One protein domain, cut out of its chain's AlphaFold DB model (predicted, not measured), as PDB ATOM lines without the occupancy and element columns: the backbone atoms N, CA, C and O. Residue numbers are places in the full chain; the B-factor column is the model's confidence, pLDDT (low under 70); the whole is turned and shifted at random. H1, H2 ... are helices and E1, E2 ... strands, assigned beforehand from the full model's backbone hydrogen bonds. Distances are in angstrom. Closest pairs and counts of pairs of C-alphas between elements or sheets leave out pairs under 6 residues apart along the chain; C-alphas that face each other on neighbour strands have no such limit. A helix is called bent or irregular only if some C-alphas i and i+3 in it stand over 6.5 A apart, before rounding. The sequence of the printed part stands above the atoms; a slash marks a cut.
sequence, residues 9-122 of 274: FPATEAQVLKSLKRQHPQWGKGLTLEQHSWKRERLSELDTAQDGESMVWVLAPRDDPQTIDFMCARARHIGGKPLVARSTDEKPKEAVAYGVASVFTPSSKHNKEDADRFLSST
ATOM      1  N   PHE A   9     -41.097  -7.604 -33.255       87.94
ATOM      2  CA  PHE A   9     -40.274  -6.422 -33.502       87.94
ATOM      3  C   PHE A   9     -38.860  -6.613 -32.949       87.94
ATOM      4  O   PHE A   9     -38.709  -7.306 -31.936       87.94
ATOM      5  N   PRO A  10     -37.830  -5.996 -33.561       89.94
ATOM      6  CA  PRO A  10     -36.540  -5.833 -32.907       89.94
ATOM      7  C   PRO A  10     -36.744  -5.127 -31.565       89.94
ATOM      8  O   PRO A  10     -37.452  -4.122 -31.493       89.94
ATOM      9  N   ALA A  11     -36.165  -5.675 -30.502       91.69
ATOM     10  CA  ALA A  11     -36.297  -5.105 -29.173       91.69
ATOM     11  C   ALA A  11     -35.529  -3.781 -29.078       91.69
ATOM     12  O   ALA A  11     -34.385  -3.681 -29.518       91.69
ATOM     13  N   THR A  12     -36.130  -2.782 -28.439       93.94
ATOM     14  CA  THR A  12     -35.411  -1.586 -27.987       93.94
ATOM     15  C   THR A  12     -34.483  -1.927 -26.817       93.94
ATOM     16  O   THR A  12     -34.688  -2.925 -26.123       93.94
ATOM     17  N   GLU A  13     -33.503  -1.073 -26.514       90.88
ATOM     18  CA  GLU A  13     -32.626  -1.249 -25.342       90.88
ATOM     19  C   GLU A  13     -33.420  -1.403 -24.034       90.88
ATOM     20  O   GLU A  13     -33.142  -2.279 -23.211       90.88
ATOM     21  N   ALA A  14     -34.483  -0.609 -23.867       94.38
ATOM     22  CA  ALA A  14     -35.372  -0.702 -22.713       94.38
ATOM     23  C   ALA A  14     -36.076  -2.069 -22.634       94.38
ATOM     24  O   ALA A  14     -36.226  -2.633 -21.545       94.38
ATOM     25  N   GLN A  15     -36.483  -2.625 -23.779       94.50
ATOM     26  CA  GLN A  15     -37.087  -3.953 -23.860       94.50
ATOM     27  C   GLN A  15     -36.065  -5.066 -23.587       94.50
ATOM     28  O   GLN A  15     -36.392  -6.005 -22.857       94.50
ATOM     29  N   VAL A  16     -34.823  -4.940 -24.073       90.31
ATOM     30  CA  VAL A  16     -33.714  -5.860 -23.758       90.31
ATOM     31  C   VAL A  16     -33.454  -5.888 -22.253       90.31
ATOM     32  O   VAL A  16     -33.506  -6.955 -21.636       90.31
ATOM     33  N   LEU A  17     -33.278  -4.722 -21.625       90.31
ATOM     34  CA  LEU A  17     -33.041  -4.619 -20.184       90.31
ATOM     35  C   LEU A  17     -34.214  -5.187 -19.373       90.31
ATOM     36  O   LEU A  17     -34.025  -5.893 -18.379       90.31
ATOM     37  N   LYS A  18     -35.452  -4.902 -19.795       93.31
ATOM     38  CA  LYS A  18     -36.652  -5.456 -19.160       93.31
ATOM     39  C   LYS A  18     -36.726  -6.975 -19.317       93.31
ATOM     40  O   LYS A  18     -37.122  -7.647 -18.366       93.31
ATOM     41  N   SER A  19     -36.333  -7.511 -20.473       90.38
ATOM     42  CA  SER A  19     -36.245  -8.951 -20.720       90.38
ATOM     43  C   SER A  19     -35.241  -9.615 -19.782       90.38
ATOM     44  O   SER A  19     -35.585 -10.591 -19.122       90.38
ATOM     45  N   LEU A  20     -34.039  -9.050 -19.642       89.44
ATOM     46  CA  LEU A  20     -33.008  -9.575 -18.741       89.44
ATOM     47  C   LEU A  20     -33.473  -9.593 -17.284       89.44
ATOM     48  O   LEU A  20     -33.337 -10.609 -16.606       89.44
ATOM     49  N   LYS A  21     -34.113  -8.509 -16.829       91.38
ATOM     50  CA  LYS A  21     -34.726  -8.430 -15.492       91.38
ATOM     51  C   LYS A  21     -35.793  -9.499 -15.268       91.38
ATOM     52  O   LYS A  21     -35.916 -10.014 -14.164       91.38
ATOM     53  N   ARG A  22     -36.584  -9.811 -16.298       89.50
ATOM     54  CA  ARG A  22     -37.641 -10.831 -16.238       89.50
ATOM     55  C   ARG A  22     -37.076 -12.256 -16.220       89.50
ATOM     56  O   ARG A  22     -37.634 -13.100 -15.530       89.50
ATOM     57  N   GLN A  23     -35.987 -12.502 -16.947       88.62
ATOM     58  CA  GLN A  23     -35.324 -13.807 -17.042       88.62
ATOM     59  C   GLN A  23     -34.482 -14.136 -15.805       88.62
ATOM     60  O   GLN A  23     -34.421 -15.296 -15.402       88.62
ATOM     61  N   HIS A  24     -33.861 -13.128 -15.184       89.31
ATOM     62  CA  HIS A  24     -32.917 -13.290 -14.072       89.31
ATOM     63  C   HIS A  24     -33.406 -14.209 -12.934       89.31
ATOM     64  O   HIS A  24     -32.649 -15.105 -12.568       89.31
ATOM     65  N   PRO A  25     -34.655 -14.113 -12.431       87.56
ATOM     66  CA  PRO A  25     -35.123 -14.999 -11.364       87.56
ATOM     67  C   PRO A  25     -35.101 -16.494 -11.718       87.56
ATOM     68  O   PRO A  25     -35.018 -17.326 -10.820       87.56
ATOM     69  N   GLN A  26     -35.210 -16.838 -13.006       83.62
ATOM     70  CA  GLN A  26     -35.253 -18.225 -13.479       83.62
ATOM     71  C   GLN A  26     -33.909 -18.687 -14.049       83.62
ATOM     72  O   GLN A  26     -33.498 -19.815 -13.798       83.62
ATOM     73  N   TRP A  27     -33.229 -17.831 -14.816       83.38
ATOM     74  CA  TRP A  27     -32.035 -18.193 -15.595       83.38
ATOM     75  C   TRP A  27     -30.740 -17.566 -15.074       83.38
ATOM     76  O   TRP A  27     -29.654 -17.977 -15.466       83.38
ATOM     77  N   GLY A  28     -30.841 -16.584 -14.181       82.06
ATOM     78  CA  GLY A  28     -29.712 -15.968 -13.486       82.06
ATOM     79  C   GLY A  28     -29.545 -16.484 -12.060       82.06
ATOM     80  O   GLY A  28     -28.998 -15.773 -11.222       82.06
ATOM     81  N   LYS A  29     -30.061 -17.683 -11.750       80.25
ATOM     82  CA  LYS A  29     -29.912 -18.298 -10.426       80.25
ATOM     83  C   LYS A  29     -28.421 -18.414 -10.091       80.25
ATOM     84  O   LYS A  29     -27.664 -18.914 -10.906       80.25
ATOM     85  N   GLY A  30     -28.028 -17.947  -8.905       76.69
ATOM     86  CA  GLY A  30     -26.619 -17.897  -8.482       76.69
ATOM     87  C   GLY A  30     -25.905 -16.582  -8.815       76.69
ATOM     88  O   GLY A  30     -24.926 -16.248  -8.157       76.69
ATOM     89  N   LEU A  31     -26.451 -15.776  -9.730       82.06
ATOM     90  CA  LEU A  31     -25.876 -14.501 -10.155       82.06
ATOM     91  C   LEU A  31     -26.677 -13.313  -9.610       82.06
ATOM     92  O   LEU A  31     -27.897 -13.379  -9.434       82.06
ATOM     93  N   THR A  32     -26.019 -12.173  -9.414       88.69
ATOM     94  CA  THR A  32     -26.720 -10.886  -9.316       88.69
ATOM     95  C   THR A  32     -27.294 -10.497 -10.683       88.69
ATOM     96  O   THR A  32     -26.868 -10.994 -11.728       88.69
ATOM     97  N   LEU A  33     -28.272  -9.585 -10.708       87.81
ATOM     98  CA  LEU A  33     -28.812  -9.071 -11.973       87.81
ATOM     99  C   LEU A  33     -27.720  -8.419 -12.838       87.81
ATOM    100  O   LEU A  33     -27.754  -8.537 -14.062       87.81
ATOM    101  N   GLU A  34     -26.762  -7.746 -12.203       88.25
ATOM    102  CA  GLU A  34     -25.613  -7.130 -12.867       88.25
ATOM    103  C   GLU A  34     -24.718  -8.192 -13.510       88.25
ATOM    104  O   GLU A  34     -24.465  -8.120 -14.705       88.25
ATOM    105  N   GLN A  35     -24.349  -9.242 -12.770       84.69
ATOM    106  CA  GLN A  35     -23.565 -10.363 -13.301       84.69
ATOM    107  C   GLN A  35     -24.281 -11.080 -14.457       84.69
ATOM    108  O   GLN A  35     -23.665 -11.405 -15.470       84.69
ATOM    109  N   HIS A  36     -25.595 -11.298 -14.339       84.38
ATOM    110  CA  HIS A  36     -26.400 -11.897 -15.406       84.38
ATOM    111  C   HIS A  36     -26.467 -11.008 -16.661       84.38
ATOM    112  O   HIS A  36     -26.407 -11.516 -17.780       84.38
ATOM    113  N   SER A  37     -26.566  -9.688 -16.484       86.31
ATOM    114  CA  SER A  37     -26.577  -8.734 -17.601       86.31
ATOM    115  C   SER A  37     -25.202  -8.654 -18.268       86.31
ATOM    116  O   SER A  37     -25.114  -8.798 -19.484       86.31
ATOM    117  N   TRP A  38     -24.134  -8.576 -17.471       86.50
ATOM    118  CA  TRP A  38     -22.749  -8.605 -17.939       86.50
ATOM    119  C   TRP A  38     -22.446  -9.865 -18.761       86.50
ATOM    120  O   TRP A  38     -21.897  -9.782 -19.857       86.50
ATOM    121  N   LYS A  39     -22.894 -11.039 -18.291       82.81
ATOM    122  CA  LYS A  39     -22.795 -12.306 -19.034       82.81
ATOM    123  C   LYS A  39     -23.449 -12.209 -20.415       82.81
ATOM    124  O   LYS A  39     -22.910 -12.729 -21.389       82.81
ATOM    125  N   ARG A  40     -24.613 -11.560 -20.519       82.19
ATOM    126  CA  ARG A  40     -25.300 -11.385 -21.804       82.19
ATOM    127  C   ARG A  40     -24.541 -10.439 -22.733       82.19
ATOM    128  O   ARG A  40     -24.437 -10.754 -23.914       82.19
ATOM    129  N   GLU A  41     -24.039  -9.326 -22.210       83.75
ATOM    130  CA  GLU A  41     -23.265  -8.338 -22.974       83.75
ATOM    131  C   GLU A  41     -21.987  -8.959 -23.541       83.75
ATOM    132  O   GLU A  41     -21.737  -8.886 -24.741       83.75
ATOM    133  N   ARG A  42     -21.243  -9.696 -22.714       84.69
ATOM    134  CA  ARG A  42     -20.054 -10.443 -23.144       84.69
ATOM    135  C   ARG A  42     -20.357 -11.441 -24.263       84.69
ATOM    136  O   ARG A  42     -19.583 -11.563 -25.201       84.69
ATOM    137  N   LEU A  43     -21.501 -12.131 -24.208       81.88
ATOM    138  CA  LEU A  43     -21.898 -13.052 -25.279       81.88
ATOM    139  C   LEU A  43     -22.206 -12.344 -26.600       81.88
ATOM    140  O   LEU A  43     -22.050 -12.963 -27.645       81.88
ATOM    141  N   SER A  44     -22.651 -11.083 -26.572       79.31
ATOM    142  CA  SER A  44     -22.820 -10.284 -27.796       79.31
ATOM    143  C   SER A  44     -21.514  -9.722 -28.356       79.31
ATOM    144  O   SER A  44     -21.517  -9.243 -29.483       79.31
ATOM    145  N   GLU A  45     -20.413  -9.781 -27.602       83.75
ATOM    146  CA  GLU A  45     -19.088  -9.355 -28.072       83.75
ATOM    147  C   GLU A  45     -18.358 -10.454 -28.860       83.75
ATOM    148  O   GLU A  45     -17.408 -10.143 -29.574       83.75
ATOM    149  N   LEU A  46     -18.782 -11.721 -28.752       82.19
ATOM    150  CA  LEU A  46     -18.195 -12.821 -29.523       82.19
ATOM    151  C   LEU A  46     -18.316 -12.538 -31.024       82.19
ATOM    152  O   LEU A  46     -19.369 -12.095 -31.469       82.19
ATOM    153  N   ASP A  47     -17.279 -12.844 -31.805       80.81
ATOM    154  CA  ASP A  47     -17.264 -12.587 -33.254       80.81
ATOM    155  C   ASP A  47     -18.443 -13.265 -33.971       80.81
ATOM    156  O   ASP A  47     -19.087 -12.675 -34.832       80.81
ATOM    157  N   THR A  48     -18.828 -14.456 -33.508       74.06
ATOM    158  CA  THR A  48     -20.010 -15.206 -33.968       74.06
ATOM    159  C   THR A  48     -21.355 -14.569 -33.584       74.06
ATOM    160  O   THR A  48     -22.408 -15.061 -33.972       74.06
ATOM    161  N   ALA A  49     -21.359 -13.491 -32.800       73.81
ATOM    162  CA  ALA A  49     -22.549 -12.773 -32.344       73.81
ATOM    163  C   ALA A  49     -22.610 -11.304 -32.821       73.81
ATOM    164  O   ALA A  49     -23.612 -10.632 -32.546       73.81
ATOM    165  N   GLN A  50     -21.577 -10.819 -33.523       72.00
ATOM    166  CA  GLN A  50     -21.485  -9.455 -34.062       72.00
ATOM    167  C   GLN A  50     -22.366  -9.266 -35.318       72.00
ATOM    168  O   GLN A  50     -23.093 -10.166 -35.712       72.00
ATOM    169  N   ASP A  51     -22.408  -8.063 -35.901       70.88
ATOM    170  CA  ASP A  51     -23.117  -7.755 -37.165       70.88
ATOM    171  C   ASP A  51     -24.623  -8.092 -37.227       70.88
ATOM    172  O   ASP A  51     -25.218  -8.267 -38.291       70.88
ATOM    173  N   GLY A  52     -25.290  -8.109 -36.070       66.25
ATOM    174  CA  GLY A  52     -26.712  -8.454 -35.971       66.25
ATOM    175  C   GLY A  52     -26.975  -9.958 -35.876       66.25
ATOM    176  O   GLY A  52     -28.141 -10.364 -35.830       66.25
ATOM    177  N   GLU A  53     -25.914 -10.763 -35.758       70.81
ATOM    178  CA  GLU A  53     -25.985 -12.204 -35.532       70.81
ATOM    179  C   GLU A  53     -26.569 -12.531 -34.146       70.81
ATOM    180  O   GLU A  53     -27.151 -13.591 -33.946       70.81
ATOM    181  N   SER A  54     -26.559 -11.598 -33.188       75.00
ATOM    182  CA  SER A  54     -27.310 -11.716 -31.931       75.00
ATOM    183  C   SER A  54     -28.290 -10.558 -31.743       75.00
ATOM    184  O   SER A  54     -27.899  -9.419 -31.503       75.00
ATOM    185  N   MET A  55     -29.596 -10.839 -31.814       81.44
ATOM    186  CA  MET A  55     -30.643  -9.821 -31.643       81.44
ATOM    187  C   MET A  55     -31.781 -10.323 -30.760       81.44
ATOM    188  O   MET A  55     -32.229 -11.466 -30.877       81.44
ATOM    189  N   VAL A  56     -32.296  -9.452 -29.891       85.81
ATOM    190  CA  VAL A  56     -33.513  -9.734 -29.127       85.81
ATOM    191  C   VAL A  56     -34.723  -9.251 -29.915       85.81
ATOM    192  O   VAL A  56     -34.749  -8.123 -30.396       85.81
ATOM    193  N   TRP A  57     -35.736 -10.100 -30.022       87.19
ATOM    194  CA  TRP A  57     -37.030  -9.767 -30.605       87.19
ATOM    195  C   TRP A  57     -38.101  -9.831 -29.530       87.19
ATOM    196  O   TRP A  57     -38.054 -10.708 -28.664       87.19
ATOM    197  N   VAL A  58     -39.081  -8.938 -29.605       89.19
ATOM    198  CA  VAL A  58     -40.229  -8.930 -28.702       89.19
ATOM    199  C   VAL A  58     -41.533  -9.122 -29.453       89.19
ATOM    200  O   VAL A  58     -41.721  -8.621 -30.561       89.19
ATOM    201  N   LEU A  59     -42.449  -9.842 -28.814       86.94
ATOM    202  CA  LEU A  59     -43.843  -9.913 -29.221       86.94
ATOM    203  C   LEU A  59     -44.604  -8.776 -28.527       86.94
ATOM    204  O   LEU A  59     -44.806  -8.826 -27.308       86.94
ATOM    205  N   ALA A  60     -44.992  -7.748 -29.281       88.62
ATOM    206  CA  ALA A  60     -45.623  -6.536 -28.752       88.62
ATOM    207  C   ALA A  60     -46.882  -6.146 -29.554       88.62
ATOM    208  O   ALA A  60     -47.029  -6.570 -30.706       88.62
ATOM    209  N   PRO A  61     -47.813  -5.368 -28.966       88.44
ATOM    210  CA  PRO A  61     -48.957  -4.815 -29.686       88.44
ATOM    211  C   PRO A  61     -48.522  -4.007 -30.909       88.44
ATOM    212  O   PRO A  61     -47.511  -3.311 -30.885       88.44
ATOM    213  N   ARG A  62     -49.278  -4.106 -32.007       88.88
ATOM    214  CA  ARG A  62     -48.941  -3.413 -33.262       88.88
ATOM    215  C   ARG A  62     -49.053  -1.891 -33.136       88.88
ATOM    216  O   ARG A  62     -48.330  -1.172 -33.815       88.88
ATOM    217  N   ASP A  63     -49.986  -1.440 -32.312       92.50
ATOM    218  CA  ASP A  63     -50.257  -0.046 -31.974       92.50
ATOM    219  C   ASP A  63     -49.264   0.533 -30.954       92.50
ATOM    220  O   ASP A  63     -49.085   1.746 -30.917       92.50
ATOM    221  N   ASP A  64     -48.569  -0.319 -30.192       93.38
ATOM    222  CA  ASP A  64     -47.510   0.079 -29.257       93.38
ATOM    223  C   ASP A  64     -46.319  -0.910 -29.283       93.38
ATOM    224  O   ASP A  64     -46.107  -1.689 -28.346       93.38
ATOM    225  N   PRO A  65     -45.514  -0.908 -30.364       93.19
ATOM    226  CA  PRO A  65     -44.404  -1.846 -30.532       93.19
ATOM    227  C   PRO A  65     -43.251  -1.615 -29.544       93.19
ATOM    228  O   PRO A  65     -42.434  -2.510 -29.324       93.19
ATOM    229  N   GLN A  66     -43.171  -0.422 -28.944       95.00
ATOM    230  CA  GLN A  66     -42.094  -0.029 -28.032       95.00
ATOM    231  C   GLN A  66     -42.431  -0.276 -26.558       95.00
ATOM    232  O   GLN A  66     -41.598  -0.013 -25.687       95.00
ATOM    233  N   THR A  67     -43.613  -0.826 -26.262       93.62
ATOM    234  CA  THR A  67     -44.026  -1.112 -24.890       93.62
ATOM    235  C   THR A  67     -43.000  -1.964 -24.139       93.62
ATOM    236  O   THR A  67     -42.509  -2.988 -24.625       93.62
ATOM    237  N   ILE A  68     -42.692  -1.575 -22.901       93.12
ATOM    238  CA  ILE A  68     -41.896  -2.402 -21.980       93.12
ATOM    239  C   ILE A  68     -42.721  -3.544 -21.376       93.12
ATOM    240  O   ILE A  68     -42.167  -4.440 -20.737       93.12
ATOM    241  N   ASP A  69     -44.040  -3.532 -21.577       87.56
ATOM    242  CA  ASP A  69     -44.917  -4.634 -21.214       87.56
ATOM    243  C   ASP A  69     -45.199  -5.560 -22.406       87.56
ATOM    244  O   ASP A  69     -46.312  -6.031 -22.623       87.56
ATOM    245  N   PHE A  70     -44.165  -5.883 -23.178       85.50
ATOM    246  CA  PHE A  70     -44.250  -6.895 -24.231       85.50
ATOM    247  C   PHE A  70     -44.562  -8.284 -23.646       85.50
ATOM    248  O   PHE A  70     -44.389  -8.532 -22.443       85.50
ATOM    249  N   MET A  71     -45.049  -9.194 -24.490       76.06
ATOM    250  CA  MET A  71     -45.518 -10.517 -24.073       76.06
ATOM    251  C   MET A  71     -44.398 -11.531 -23.903       76.06
ATOM    252  O   MET A  71     -44.317 -12.193 -22.875       76.06
ATOM    253  N   CYS A  72     -43.527 -11.622 -24.901       73.00
ATOM    254  CA  CYS A  72     -42.442 -12.588 -24.952       73.00
ATOM    255  C   CYS A  72     -41.198 -11.913 -25.525       73.00
ATOM    256  O   CYS A  72     -41.320 -11.043 -26.389       73.00
ATOM    257  N   ALA A  73     -40.021 -12.317 -25.057       73.19
ATOM    258  CA  ALA A  73     -38.749 -11.963 -25.674       73.19
ATOM    259  C   ALA A  73     -38.021 -13.222 -26.146       73.19
ATOM    260  O   ALA A  73     -38.045 -14.254 -25.470       73.19
ATOM    261  N   ARG A  74     -37.354 -13.120 -27.298       70.00
ATOM    262  CA  ARG A  74     -36.510 -14.169 -27.875       70.00
ATOM    263  C   ARG A  74     -35.127 -13.618 -28.171       70.00
ATOM    264  O   ARG A  74     -35.027 -12.593 -28.837       70.00
ATOM    265  N   ALA A  75     -34.083 -14.337 -27.772       62.25
ATOM    266  CA  ALA A  75     -32.745 -14.129 -28.313       62.25
ATOM    267  C   ALA A  75     -32.571 -14.951 -29.598       62.25
ATOM    268  O   ALA A  75     -32.748 -16.172 -29.591       62.25
ATOM    269  N   ARG A  76     -32.242 -14.277 -30.700       65.50
ATOM    270  CA  ARG A  76     -31.787 -14.885 -31.952       65.50
ATOM    271  C   ARG A  76     -30.271 -15.036 -31.897       65.50
ATOM    272  O   ARG A  76     -29.608 -14.094 -31.479       65.50
ATOM    273  N   HIS A  77     -29.775 -16.190 -32.325       58.19
ATOM    274  CA  HIS A  77     -28.406 -16.359 -32.798       58.19
ATOM    275  C   HIS A  77     -28.508 -16.698 -34.288       58.19
ATOM    276  O   HIS A  77     -29.216 -17.633 -34.668       58.19
ATOM    277  N   ILE A  78     -27.920 -15.873 -35.137       56.25
ATOM    278  CA  ILE A  78     -27.614 -16.220 -36.510       56.25
ATOM    279  C   ILE A  78     -26.285 -16.962 -36.390       56.25
ATOM    280  O   ILE A  78     -25.347 -16.494 -35.759       56.25
ATOM    281  N   GLY A  79     -26.307 -18.213 -36.808       55.84
ATOM    282  CA  GLY A  79     -25.152 -19.082 -36.770       55.84
ATOM    283  C   GLY A  79     -25.294 -19.984 -37.973       55.84
ATOM    284  O   GLY A  79     -26.160 -20.862 -37.987       55.84
ATOM    285  N   GLY A  80     -24.481 -19.713 -38.987       63.34
ATOM    286  CA  GLY A  80     -24.403 -20.498 -40.209       63.34
ATOM    287  C   GLY A  80     -25.552 -20.278 -41.195       63.34
ATOM    288  O   GLY A  80     -26.652 -19.817 -40.881       63.34
ATOM    289  N   LYS A  81     -25.279 -20.653 -42.445       75.81
ATOM    290  CA  LYS A  81     -26.283 -20.746 -43.503       75.81
ATOM    291  C   LYS A  81     -26.798 -22.183 -43.527       75.81
ATOM    292  O   LYS A  81     -26.119 -23.052 -44.080       75.81
ATOM    293  N   PRO A  82     -27.952 -22.485 -42.906       85.56
ATOM    294  CA  PRO A  82     -28.486 -23.838 -42.920       85.56
ATOM    295  C   PRO A  82     -28.683 -24.322 -44.348       85.56
ATOM    296  O   PRO A  82     -28.983 -23.553 -45.268       85.56
ATOM    297  N   LEU A  83     -28.590 -25.632 -44.506       91.44
ATOM    298  CA  LEU A  83     -28.940 -26.280 -45.750       91.44
ATOM    299  C   LEU A  83     -30.410 -26.610 -45.761       91.44
ATOM    300  O   LEU A  83     -30.956 -27.057 -44.757       91.44
ATOM    301  N   VAL A  84     -31.019 -26.437 -46.924       93.75
ATOM    302  CA  VAL A  84     -32.362 -26.898 -47.231       93.75
ATOM    303  C   VAL A  84     -32.298 -27.712 -48.514       93.75
ATOM    304  O   VAL A  84     -31.690 -27.291 -49.500       93.75
ATOM    305  N   ALA A  85     -32.941 -28.872 -48.502       95.06
ATOM    306  CA  ALA A  85     -33.124 -29.705 -49.677       95.06
ATOM    307  C   ALA A  85     -34.579 -30.175 -49.778       95.06
ATOM    308  O   ALA A  85     -35.244 -30.467 -48.778       95.06
ATOM    309  N   ARG A  86     -35.072 -30.248 -51.009       95.19
ATOM    310  CA  ARG A  86     -36.303 -30.935 -51.400       95.19
ATOM    311  C   ARG A  86     -35.948 -32.002 -52.427       95.19
ATOM    312  O   ARG A  86     -34.979 -31.848 -53.159       95.19
ATOM    313  N   SER A  87     -36.790 -33.018 -52.567       94.19
ATOM    314  CA  SER A  87     -36.647 -34.051 -53.612       94.19
ATOM    315  C   SER A  87     -36.618 -33.518 -55.049       94.19
ATOM    316  O   SER A  87     -36.205 -34.221 -55.961       94.19
ATOM    317  N   THR A  88     -37.107 -32.296 -55.265       94.19
ATOM    318  CA  THR A  88     -37.127 -31.625 -56.574       94.19
ATOM    319  C   THR A  88     -35.891 -30.770 -56.826       94.19
ATOM    320  O   THR A  88     -35.732 -30.249 -57.928       94.19
ATOM    321  N   ASP A  89     -35.033 -30.588 -55.822       92.94
ATOM    322  CA  ASP A  89     -33.798 -29.836 -55.976       92.94
ATOM    323  C   ASP A  89     -32.707 -30.720 -56.592       92.94
ATOM    324  O   ASP A  89     -32.556 -31.882 -56.237       92.94
ATOM    325  N   GLU A  90     -31.886 -30.145 -57.473       93.00
ATOM    326  CA  GLU A  90     -30.700 -30.831 -58.014       93.00
ATOM    327  C   GLU A  90     -29.564 -30.950 -56.981       93.00
ATOM    328  O   GLU A  90     -28.676 -31.786 -57.120       93.00
ATOM    329  N   LYS A  91     -29.556 -30.072 -55.968       92.38
ATOM    330  CA  LYS A  91     -28.571 -30.033 -54.879       92.38
ATOM    331  C   LYS A  91     -29.111 -29.261 -53.668       92.38
ATOM    332  O   LYS A  91     -29.964 -28.387 -53.859       92.38
ATOM    333  N   PRO A  92     -28.582 -29.494 -52.449       92.62
ATOM    334  CA  PRO A  92     -28.904 -28.674 -51.286       92.62
ATOM    335  C   PRO A  92     -28.580 -27.199 -51.526       92.62
ATOM    336  O   PRO A  92     -27.584 -26.859 -52.172       92.62
ATOM    337  N   LYS A  93     -29.417 -26.319 -50.979       93.31
ATOM    338  CA  LYS A  93     -29.268 -24.865 -51.066       93.31
ATOM    339  C   LYS A  93     -29.038 -24.292 -49.678       93.31
ATOM    340  O   LYS A  93     -29.661 -24.728 -48.716       93.31
ATOM    341  N   GLU A  94     -28.180 -23.288 -49.597       90.44
ATOM    342  CA  GLU A  94     -28.092 -22.443 -48.411       90.44
ATOM    343  C   GLU A  94     -29.379 -21.625 -48.276       90.44
ATOM    344  O   GLU A  94     -29.896 -21.078 -49.255       90.44
ATOM    345  N   ALA A  95     -29.900 -21.550 -47.059       86.56
ATOM    346  CA  ALA A  95     -31.051 -20.737 -46.711       86.56
ATOM    347  C   ALA A  95     -30.692 -19.762 -45.590       86.56
ATOM    348  O   ALA A  95     -29.669 -19.888 -44.923       86.56
ATOM    349  N   VAL A  96     -31.571 -18.788 -45.367       79.69
ATOM    350  CA  VAL A  96     -31.521 -17.951 -44.170       79.69
ATOM    351  C   VAL A  96     -32.425 -18.597 -43.132       79.69
ATOM    352  O   VAL A  96     -33.641 -18.667 -43.329       79.69
ATOM    353  N   ALA A  97     -31.851 -19.057 -42.025       73.75
ATOM    354  CA  ALA A  97     -32.630 -19.371 -40.837       73.75
ATOM    355  C   ALA A  97     -31.976 -18.795 -39.590       73.75
ATOM    356  O   ALA A  97     -30.938 -18.142 -39.635       73.75
ATOM    357  N   TYR A  98     -32.674 -18.982 -38.481       72.19
ATOM    358  CA  TYR A  98     -32.384 -18.311 -37.237       72.19
ATOM    359  C   TYR A  98     -32.429 -19.321 -36.104       72.19
ATOM    360  O   TYR A  98     -33.476 -19.922 -35.843       72.19
ATOM    361  N   GLY A  99     -31.299 -19.463 -35.417       71.38
ATOM    362  CA  GLY A  99     -31.208 -20.180 -34.163       71.38
ATOM    363  C   GLY A  99     -31.972 -19.427 -33.081       71.38
ATOM    364  O   GLY A  99     -31.914 -18.197 -32.958       71.38
ATOM    365  N   VAL A 100     -32.721 -20.177 -32.286       75.81
ATOM    366  CA  VAL A 100     -33.492 -19.639 -31.171       75.81
ATOM    367  C   VAL A 100     -32.752 -19.993 -29.903       75.81
ATOM    368  O   VAL A 100     -32.836 -21.118 -29.429       75.81
ATOM    369  N   ALA A 101     -32.019 -19.024 -29.365       73.88
ATOM    370  CA  ALA A 101     -31.201 -19.245 -28.181       73.88
ATOM    371  C   ALA A 101     -32.044 -19.256 -26.900       73.88
ATOM    372  O   ALA A 101     -31.723 -19.960 -25.948       73.88
ATOM    373  N   SER A 102     -33.113 -18.458 -26.851       75.56
ATOM    374  CA  SER A 102     -34.017 -18.439 -25.704       75.56
ATOM    375  C   SER A 102     -35.397 -17.904 -26.062       75.56
ATOM    376  O   SER A 102     -35.553 -17.106 -26.989       75.56
ATOM    377  N   VAL A 103     -36.402 -18.344 -25.306       82.31
ATOM    378  CA  VAL A 103     -37.781 -17.856 -25.356       82.31
ATOM    379  C   VAL A 103     -38.256 -17.670 -23.925       82.31
ATOM    380  O   VAL A 103     -38.238 -18.620 -23.148       82.31
ATOM    381  N   PHE A 104     -38.659 -16.453 -23.570       83.56
ATOM    382  CA  PHE A 104     -39.156 -16.157 -22.232       83.56
ATOM    383  C   PHE A 104     -40.517 -15.472 -22.278       83.56
ATOM    384  O   PHE A 104     -40.639 -14.360 -22.804       83.56
ATOM    385  N   THR A 105     -41.489 -16.081 -21.604       82.75
ATOM    386  CA  THR A 105     -42.805 -15.496 -21.335       82.75
ATOM    387  C   THR A 105     -42.960 -15.326 -19.819       82.75
ATOM    388  O   THR A 105     -42.782 -16.305 -19.090       82.75
ATOM    389  N   PRO A 106     -43.276 -14.124 -19.298       78.25
ATOM    390  CA  PRO A 106     -43.564 -13.928 -17.877       78.25
ATOM    391  C   PRO A 106     -44.755 -14.775 -17.423       78.25
ATOM    392  O   PRO A 106     -45.729 -14.894 -18.161       78.25
ATOM    393  N   SER A 107     -44.732 -15.272 -16.183       79.19
ATOM    394  CA  SER A 107     -45.823 -16.089 -15.624       79.19
ATOM    395  C   SER A 107     -47.181 -15.386 -15.642       79.19
ATOM    396  O   SER A 107     -48.196 -16.003 -15.946       79.19
ATOM    397  N   SER A 108     -47.208 -14.069 -15.412       78.06
ATOM    398  CA  SER A 108     -48.426 -13.252 -15.509       78.06
ATOM    399  C   SER A 108     -49.019 -13.174 -16.922       78.06
ATOM    400  O   SER A 108     -50.137 -12.690 -17.086       78.06
ATOM    401  N   LYS A 109     -48.272 -13.622 -17.936       72.94
ATOM    402  CA  LYS A 109     -48.651 -13.648 -19.353       72.94
ATOM    403  C   LYS A 109     -48.655 -15.062 -19.933       72.94
ATOM    404  O   LYS A 109     -48.763 -15.219 -21.144       72.94
ATOM    405  N   HIS A 110     -48.543 -16.090 -19.090       71.88
ATOM    406  CA  HIS A 110     -48.766 -17.474 -19.497       71.88
ATOM    407  C   HIS A 110     -50.260 -17.665 -19.754       71.88
ATOM    408  O   HIS A 110     -51.011 -18.044 -18.861       71.88
ATOM    409  N   ASN A 111     -50.715 -17.401 -20.975       67.38
ATOM    410  CA  ASN A 111     -51.844 -18.158 -21.488       67.38
ATOM    411  C   ASN A 111     -51.282 -19.374 -22.238       67.38
ATOM    412  O   ASN A 111     -50.195 -19.337 -22.819       67.38
ATOM    413  N   LYS A 112     -51.988 -20.498 -22.137       57.97
ATOM    414  CA  LYS A 112     -51.526 -21.758 -22.719       57.97
ATOM    415  C   LYS A 112     -51.456 -21.653 -24.248       57.97
ATOM    416  O   LYS A 112     -50.509 -22.127 -24.847       57.97
ATOM    417  N   GLU A 113     -52.393 -20.926 -24.854       63.75
ATOM    418  CA  GLU A 113     -52.519 -20.793 -26.309       63.75
ATOM    419  C   GLU A 113     -51.425 -19.938 -26.973       63.75
ATOM    420  O   GLU A 113     -50.938 -20.334 -28.029       63.75
ATOM    421  N   ASP A 114     -50.986 -18.812 -26.395       60.12
ATOM    422  CA  ASP A 114     -49.944 -17.979 -27.021       60.12
ATOM    423  C   ASP A 114     -48.556 -18.576 -26.804       60.12
ATOM    424  O   ASP A 114     -47.733 -18.527 -27.715       60.12
ATOM    425  N   ALA A 115     -48.297 -19.186 -25.639       59.06
ATOM    426  CA  ALA A 115     -47.075 -19.955 -25.422       59.06
ATOM    427  C   ALA A 115     -47.028 -21.176 -26.355       59.06
ATOM    428  O   ALA A 115     -46.042 -21.345 -27.069       59.06
ATOM    429  N   ASP A 116     -48.109 -21.961 -26.442       58.31
ATOM    430  CA  ASP A 116     -48.186 -23.120 -27.338       58.31
ATOM    431  C   ASP A 116     -48.108 -22.702 -28.809       58.31
ATOM    432  O   ASP A 116     -47.483 -23.399 -29.596       58.31
ATOM    433  N   ARG A 117     -48.655 -21.554 -29.226       62.69
ATOM    434  CA  ARG A 117     -48.507 -21.052 -30.607       62.69
ATOM    435  C   ARG A 117     -47.093 -20.541 -30.896       62.69
ATOM    436  O   ARG A 117     -46.543 -20.775 -31.975       62.69
ATOM    437  N   PHE A 118     -46.484 -19.855 -29.934       58.62
ATOM    438  CA  PHE A 118     -45.111 -19.370 -30.044       58.62
ATOM    439  C   PHE A 118     -44.107 -20.534 -30.094       58.62
ATOM    440  O   PHE A 118     -43.164 -20.501 -30.882       58.62
ATOM    441  N   LEU A 119     -44.350 -21.596 -29.319       54.91
ATOM    442  CA  LEU A 119     -43.525 -22.802 -29.288       54.91
ATOM    443  C   LEU A 119     -43.846 -23.751 -30.455       54.91
ATOM    444  O   LEU A 119     -42.914 -24.196 -31.107       54.91
ATOM    445  N   SER A 120     -45.112 -23.986 -30.820       55.12
ATOM    446  CA  SER A 120     -45.493 -24.873 -31.946       55.12
ATOM    447  C   SER A 120     -45.047 -24.367 -33.318       55.12
ATOM    448  O   SER A 120     -44.896 -25.155 -34.246       55.12
ATOM    449  N   SER A 121     -44.784 -23.065 -33.461       52.69
ATOM    450  CA  SER A 121     -44.167 -22.514 -34.674       52.69
ATOM    451  C   SER A 121     -42.646 -22.713 -34.747       52.69
ATOM    452  O   SER A 121     -42.057 -22.394 -35.777       52.69
ATOM    453  N   THR A 122     -41.993 -23.193 -33.676       50.56
ATOM    454  CA  THR A 122     -40.520 -23.209 -33.603       50.56
ATOM    455  C   THR A 122     -39.884 -24.470 -33.002       50.56
ATOM    456  O   THR A 122     -38.751 -24.791 -33.349       50.56
TER     457      THR A 122
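AT A GLANCE: This is residues 9 to 122 of the 274 residues of an uncharacterized protein of Fistulina hepatica ATCC 64428 (UniProt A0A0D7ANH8). A small twisted sheet of three strands, E1, E2 and E4, has helix H1 crossing one of its faces, while a thin arm that holds the short strand E3 reaches far out beyond the sheet and makes the length of the whole. H2 meets H1 with its first residues and grazes the sheet with its last, and H3 grazes the sheet near the end of the printed part. The printed part has 114 residues with three named helices and four named strands, in the order H1 H2 E1 E2 E3 E4 H3, of the mixed class; the sheet's order is E1 - E2 - E4, antiparallel throughout. The whole is only just loose, close to compact, with a radius of gyration of the C-alphas of 16.3 A and spans of 51 by 35 by 28 A.

IN THESE COORDINATES: H1, residues 13 to 27, begins with C-alpha 13 at (-32.626, -1.249, -25.342) and is 19.6 A long; it is only just irregular, with C-alphas 22 and 25 6.9 A apart. H2, residues 33 to 45, is 18.8 A long. E1, residues 54 to 59, measures 16.9 A, and E2, residues 72 to 77, 16.5 A. E3, residues 83 to 85, is short at 6.7 A, with C-alpha 83 at (-28.940, -26.280, -45.750). E4, residues 99 to 104, measures 14.9 A. H3, residues 112 to 120, is 11.5 A long and ends with C-alpha 120 at (-45.493, -24.873, -31.946).

HOW THE PARTS SIT: E1 and E2 form an antiparallel hairpin at 158 degrees, with N 57 and O 74 within hydrogen-bond range at 2.8 A. E2 and E4 are antiparallel at 158 degrees, with N 99 and O 77 at 2.9 A. H1 and the sheet make two layers, a helix on one face of a sheet: its height over the sheet is 9.5 A, and on the local plane it runs across the strands, at 89 degrees to E1. The closest C-alphas of H1 and E1 are those of Val 16 and Val 56, 6.6 A. Residues 20 to 24 of H1 touch residues 33 to 37 of H2, closest at the C-alphas of His 24 and Leu 33, 6.2 A, at a steep tilt of 63 degrees, opposite ways. H2 only grazes the sheet with residues 43 to 45, and H3 with residues 114 to 119. E3 pairs with no named strand, but its residues 83 to 84 pair antiparallel with residues 93 to 94. Every O i to N i+4 pair is within hydrogen-bond range in H2 and H3, and 9 of 11 in H1.

THE WHOLE: The C-alphas farthest apart, of Thr 32 and Glu 90, are 52.8 A apart. The printed part has no cut. The links E1 to E2 and E3 to E4 are long. Mean pLDDT of the printed part is 80.6, with residue 52, residues 75 to 80 and residues 111 to 122 under 70.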